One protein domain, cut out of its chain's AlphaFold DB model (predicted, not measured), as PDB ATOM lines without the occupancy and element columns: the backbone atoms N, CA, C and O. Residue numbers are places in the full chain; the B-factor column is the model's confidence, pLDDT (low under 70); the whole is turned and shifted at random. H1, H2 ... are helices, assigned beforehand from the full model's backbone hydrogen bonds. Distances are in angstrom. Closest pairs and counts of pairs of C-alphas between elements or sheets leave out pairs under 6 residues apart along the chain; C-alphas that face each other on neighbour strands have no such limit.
ATOM      1  N   GLN A   2       3.504  34.501  43.439       73.69
ATOM      2  CA  GLN A   2       3.010  33.306  42.727       73.69
ATOM      3  C   GLN A   2       3.792  32.967  41.436       73.69
ATOM      4  O   GLN A   2       4.130  31.807  41.226       73.69
ATOM      5  N   ASN A   3       4.183  33.970  40.636       82.69
ATOM      6  CA  ASN A   3       4.979  33.752  39.413       82.69
ATOM      7  C   ASN A   3       6.388  33.203  39.687       82.69
ATOM      8  O   ASN A   3       6.879  32.397  38.909       82.69
ATOM      9  N   GLN A   4       7.021  33.606  40.797       90.94
ATOM     10  CA  GLN A   4       8.362  33.128  41.151       90.94
ATOM     11  C   GLN A   4       8.334  31.653  41.559       90.94
ATOM     12  O   GLN A   4       9.171  30.876  41.121       90.94
ATOM     13  N   ALA A   5       7.347  31.265  42.373       94.31
ATOM     14  CA  ALA A   5       7.181  29.874  42.780       94.31
ATOM     15  C   ALA A   5       6.877  28.968  41.576       94.31
ATOM     16  O   ALA A   5       7.432  27.876  41.479       94.31
ATOM     17  N   LEU A   6       6.043  29.439  40.640       94.31
ATOM     18  CA  LEU A   6       5.778  28.728  39.390       94.31
ATOM     19  C   LEU A   6       7.051  28.578  38.547       94.31
ATOM     20  O   LEU A   6       7.322  27.477  38.084       94.31
ATOM     21  N   TYR A   7       7.840  29.646  38.389       95.00
ATOM     22  CA  TYR A   7       9.112  29.602  37.661       95.00
ATOM     23  C   TYR A   7      10.044  28.530  38.243       95.00
ATOM     24  O   TYR A   7      10.453  27.624  37.526       95.00
ATOM     25  N   SER A   8      10.323  28.580  39.550       95.00
ATOM     26  CA  SER A   8      11.238  27.632  40.201       95.00
ATOM     27  C   SER A   8      10.743  26.185  40.131       95.00
ATOM     28  O   SER A   8      11.541  25.262  39.981       95.00
ATOM     29  N   LEU A   9       9.427  25.971  40.216       95.88
ATOM     30  CA  LEU A   9       8.844  24.645  40.030       95.88
ATOM     31  C   LEU A   9       9.077  24.131  38.605       95.88
ATOM     32  O   LEU A   9       9.556  23.009  38.443       95.88
ATOM     33  N   LEU A  10       8.765  24.938  37.588       96.12
ATOM     34  CA  LEU A  10       8.974  24.559  36.188       96.12
ATOM     35  C   LEU A  10      10.450  24.265  35.905       96.12
ATOM     36  O   LEU A  10      10.746  23.285  35.229       96.12
ATOM     37  N   GLU A  11      11.366  25.037  36.493       95.62
ATOM     38  CA  GLU A  11      12.807  24.817  36.369       95.62
ATOM     39  C   GLU A  11      13.223  23.432  36.890       95.62
ATOM     40  O   GLU A  11      13.811  22.633  36.161       95.62
ATOM     41  N   SER A  12      12.803  23.077  38.109       96.38
ATOM     42  CA  SER A  12      13.067  21.743  38.668       96.38
ATOM     43  C   SER A  12      12.450  20.597  37.852       96.38
ATOM     44  O   SER A  12      13.026  19.507  37.761       96.38
ATOM     45  N   LEU A  13      11.283  20.834  37.245       97.00
ATOM     46  CA  LEU A  13      10.579  19.823  36.466       97.00
ATOM     47  C   LEU A  13      11.279  19.566  35.136       97.00
ATOM     48  O   LEU A  13      11.460  18.406  34.792       97.00
ATOM     49  N   CYS A  14      11.735  20.594  34.424       96.06
ATOM     50  CA  CYS A  14      12.464  20.394  33.171       96.06
ATOM     51  C   CYS A  14      13.838  19.743  33.386       96.06
ATOM     52  O   CYS A  14      14.257  18.949  32.554       96.06
ATOM     53  N   LEU A  15      14.503  19.976  34.526       95.38
ATOM     54  CA  LEU A  15      15.702  19.203  34.888       95.38
ATOM     55  C   LEU A  15      15.398  17.709  35.086       95.38
ATOM     56  O   LEU A  15      16.231  16.858  34.782       95.38
ATOM     57  N   SER A  16      14.209  17.386  35.599       97.31
ATOM     58  CA  SER A  16      13.772  16.002  35.834       97.31
ATOM     59  C   SER A  16      13.186  15.342  34.577       97.31
ATOM     60  O   SER A  16      13.241  14.122  34.438       97.31
ATOM     61  N   TYR A  17      12.623  16.143  33.671       96.81
ATOM     62  CA  TYR A  17      11.916  15.726  32.461       96.81
ATOM     63  C   TYR A  17      12.337  16.614  31.273       96.81
ATOM     64  O   TYR A  17      11.555  17.466  30.842       96.81
ATOM     65  N   PRO A  18      13.560  16.440  30.740       94.81
ATOM     66  CA  PRO A  18      14.134  17.349  29.740       94.81
ATOM     67  C   PRO A  18      13.365  17.383  28.413       94.81
ATOM     68  O   PRO A  18      13.385  18.395  27.721       94.81
ATOM     69  N   ASP A  19      12.644  16.311  28.079       95.25
ATOM     70  CA  ASP A  19      11.882  16.199  26.828       95.25
ATOM     71  C   ASP A  19      10.411  16.653  26.959       95.25
ATOM     72  O   ASP A  19       9.641  16.555  26.000       95.25
ATOM     73  N   ALA A  20       9.974  17.104  28.143       95.19
ATOM     74  CA  ALA A  20       8.584  17.494  28.378       95.19
ATOM     75  C   ALA A  20       8.269  18.903  27.833       95.19
ATOM     76  O   ALA A  20       9.011  19.855  28.069       95.19
ATOM     77  N   GLU A  21       7.117  19.070  27.169       94.81
ATOM     78  CA  GLU A  21       6.623  20.386  26.732       94.81
ATOM     79  C   GLU A  21       5.779  21.052  27.832       94.81
ATOM     80  O   GLU A  21       4.856  20.451  28.388       94.81
ATOM     81  N   ILE A  22       6.050  22.331  28.114       95.69
ATOM     82  CA  ILE A  22       5.216  23.151  29.000       95.69
ATOM     83  C   ILE A  22       4.026  23.702  28.204       95.69
ATOM     84  O   ILE A  22       4.190  24.523  27.299       95.69
ATOM     85  N   LEU A  23       2.817  23.293  28.589       95.56
ATOM     86  CA  LEU A  23       1.559  23.672  27.943       95.56
ATOM     87  C   LEU A  23       0.564  24.269  28.944       95.56
ATOM     88  O   LEU A  23       0.539  23.909  30.122       95.56
ATOM     89  N   GLY A  24      -0.298  25.165  28.467       95.06
ATOM     90  CA  GLY A  24      -1.508  25.553  29.182       95.06
ATOM     91  C   GLY A  24      -2.587  24.480  29.062       95.06
ATOM     92  O   GLY A  24      -2.642  23.740  28.085       95.06
ATOM     93  N   HIS A  25      -3.501  24.409  30.034       95.06
ATOM     94  CA  HIS A  25      -4.584  23.420  30.008       95.06
ATOM     95  C   HIS A  25      -5.453  23.525  28.738       95.06
ATOM     96  O   HIS A  25      -5.836  22.503  28.178       95.06
ATOM     97  N   ARG A  26      -5.705  24.746  28.246       94.56
ATOM     98  CA  ARG A  26      -6.419  25.028  26.989       94.56
ATOM     99  C   ARG A  26      -5.685  24.590  25.721       94.56
ATOM    100  O   ARG A  26      -6.309  24.522  24.672       94.56
ATOM    101  N   ASP A  27      -4.378  24.339  25.802       93.44
ATOM    102  CA  ASP A  27      -3.566  23.961  24.640       93.44
ATOM    103  C   ASP A  27      -3.680  22.450  24.343       93.44
ATOM    104  O   ASP A  27      -3.185  21.971  23.324       93.44
ATOM    105  N   LEU A  28      -4.347  21.688  25.221       94.00
ATOM    106  CA  LEU A  28      -4.601  20.259  25.056       94.00
ATOM    107  C   LEU A  28      -5.786  19.993  24.109       94.00
ATOM    108  O   LEU A  28      -6.755  20.762  24.079       94.00
ATOM    109  N   PRO A  29      -5.769  18.870  23.366       94.31
ATOM    110  CA  PRO A  29      -6.862  18.519  22.469       94.31
ATOM    111  C   PRO A  29      -8.178  18.352  23.240       94.31
ATOM    112  O   PRO A  29      -8.215  17.760  24.318       94.31
ATOM    113  N   ASN A  30      -9.273  18.827  22.643       93.12
ATOM    114  CA  ASN A  30     -10.634  18.761  23.190       93.12
ATOM    115  C   ASN A  30     -10.864  19.560  24.492       93.12
ATOM    116  O   ASN A  30     -11.828  19.297  25.214       93.12
ATOM    117  N   VAL A  31     -10.022  20.556  24.798       92.56
ATOM    118  CA  VAL A  31     -10.254  21.483  25.915       92.56
ATOM    119  C   VAL A  31     -10.872  22.785  25.413       92.56
ATOM    120  O   VAL A  31     -10.277  23.524  24.640       92.56
ATOM    121  N   HIS A  32     -12.077  23.090  25.898       91.00
ATOM    122  CA  HIS A  32     -12.809  24.321  25.560       91.00
ATOM    123  C   HIS A  32     -12.730  25.403  26.647       91.00
ATOM    124  O   HIS A  32     -13.321  26.468  26.505       91.00
ATOM    125  N   LYS A  33     -12.063  25.119  27.771       89.75
ATOM    126  CA  LYS A  33     -11.906  26.075  28.874       89.75
ATOM    127  C   LYS A  33     -10.724  26.991  28.594       89.75
ATOM    128  O   LYS A  33      -9.672  26.508  28.201       89.75
ATOM    129  N   ASP A  34     -10.844  28.264  28.963       91.12
ATOM    130  CA  ASP A  34      -9.754  29.238  28.808       91.12
ATOM    131  C   ASP A  34      -8.595  29.048  29.795       91.12
ATOM    132  O   ASP A  34      -7.589  29.745  29.687       91.12
ATOM    133  N   CYS A  35      -8.713  28.119  30.755       91.62
ATOM    134  CA  CYS A  35      -7.681  27.788  31.741       91.62
ATOM    135  C   CYS A  35      -6.320  27.540  31.051       91.62
ATOM    136  O   CYS A  35      -6.256  26.724  30.138       91.62
ATOM    137  N   PRO A  36      -5.219  28.194  31.459       94.12
ATOM    138  CA  PRO A  36      -5.024  28.903  32.726       94.12
ATOM    139  C   PRO A  36      -5.401  30.398  32.707       94.12
ATOM    140  O   PRO A  36      -4.953  31.154  33.558       94.12
ATOM    141  N   ALA A  37      -6.231  30.832  31.759       94.38
ATOM    142  CA  ALA A  37      -6.659  32.214  31.515       94.38
ATOM    143  C   ALA A  37      -5.531  33.168  31.074       94.38
ATOM    144  O   ALA A  37      -5.724  34.380  31.010       94.38
ATOM    145  N   PHE A  38      -4.370  32.628  30.696       93.62
ATOM    146  CA  PHE A  38      -3.289  33.356  30.038       93.62
ATOM    147  C   PHE A  38      -2.581  32.467  29.012       93.62
ATOM    148  O   PHE A  38      -2.765  31.250  28.979       93.62
ATOM    149  N   ASP A  39      -1.787  33.093  28.150       94.56
ATOM    150  CA  ASP A  39      -0.975  32.399  27.156       94.56
ATOM    151  C   ASP A  39       0.360  31.955  27.762       94.56
ATOM    152  O   ASP A  39       1.222  32.787  28.056       94.56
ATOM    153  N   VAL A  40       0.512  30.643  27.958       95.44
ATOM    154  CA  VAL A  40       1.707  30.044  28.566       95.44
ATOM    155  C   VAL A  40       2.945  30.290  27.708       95.44
ATOM    156  O   VAL A  40       3.969  30.719  28.234       95.44
ATOM    157  N   LYS A  41       2.850  30.122  26.384       93.88
ATOM    158  CA  LYS A  41       3.982  30.316  25.461       93.88
ATOM    159  C   LYS A  41       4.462  31.766  25.458       93.88
ATOM    160  O   LYS A  41       5.663  32.026  25.424       93.88
ATOM    161  N   ARG A  42       3.541  32.728  25.524       95.69
ATOM    162  CA  ARG A  42       3.866  34.151  25.666       95.69
ATOM    163  C   ARG A  42       4.475  34.454  27.030       95.69
ATOM    164  O   ARG A  42       5.428  35.222  27.094       95.69
ATOM    165  N   TRP A  43       3.936  33.880  28.103       95.44
ATOM    166  CA  TRP A  43       4.446  34.099  29.453       95.44
ATOM    167  C   TRP A  43       5.879  33.583  29.621       95.44
ATOM    168  O   TRP A  43       6.714  34.337  30.107       95.44
ATOM    169  N   LEU A  44       6.191  32.376  29.130       95.19
ATOM    170  CA  LEU A  44       7.549  31.813  29.164       95.19
ATOM    171  C   LEU A  44       8.573  32.738  28.487       95.19
ATOM    172  O   LEU A  44       9.650  32.962  29.027       95.19
ATOM    173  N   LYS A  45       8.211  33.349  27.351       95.12
ATOM    174  CA  LYS A  45       9.061  34.348  26.676       95.12
ATOM    175  C   LYS A  45       9.226  35.637  27.481       95.12
ATOM    176  O   LYS A  45      10.296  36.226  27.469       95.12
ATOM    177  N   LEU A  46       8.167  36.110  28.144       94.56
ATOM    178  CA  LEU A  46       8.203  37.352  28.928       94.56
ATOM    179  C   LEU A  46       9.087  37.243  30.171       94.56
ATOM    180  O   LEU A  46       9.657  38.246  30.589       94.56
ATOM    181  N   VAL A  47       9.156  36.056  30.772       93.44
ATOM    182  CA  VAL A  47       9.996  35.795  31.950       93.44
ATOM    183  C   VAL A  47      11.387  35.281  31.586       93.44
ATOM    184  O   VAL A  47      12.116  34.884  32.485       93.44
ATOM    185  N   ASP A  48      11.732  35.285  30.294       93.38
ATOM    186  CA  ASP A  48      13.010  34.792  29.768       93.38
ATOM    187  C   ASP A  48      13.330  33.365  30.244       93.38
ATOM    188  O   ASP A  48      14.422  33.053  30.708       93.38
TER     189      ASP A  48
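This is residues 2 to 48 of the 51 residues of the protein "N-acetylmuramoyl-L-alanine amidase" of Prevotella copri (UniProt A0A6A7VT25). One longer helix, H1, makes one side of an open loop of chain; a long link runs away from it, turns at the far end, and comes back through a short helix, H2, toward the first half of H1. The 47 printed residues hold two named helices, H1 then H2, and no named strand; the class is all helix, though under half of the residues are in named elements. The whole is only just loose, close to compact, with a radius of gyration of the C-alphas of 11.5 A and spans of 30 by 22 by 17 A.

Find C-alpha 2 at (3.010, 33.306, 42.727); from there H1, residues 2 to 16, runs 21.5 A to C-alpha 16 at (13.772, 16.002, 35.834). H2, residues 40 to 46, covers 9.8 A and ends at (8.203, 37.352, 28.928).

H1 and H2 are apart, with no C-alpha of the one within 8 A of the other. Look at residues 15 to 21, of which 15 and 16 belong to H1: they stand free. In H1 and H2 every O i to N i+4 pair is within hydrogen-bond range.

The C-alphas farthest apart, those of Leu 15 and His 32, are 30.4 A apart. The link from H1 to H2, 23 residues, is long. The printed part has no cut, and no printed residue is under 70 in pLDDT.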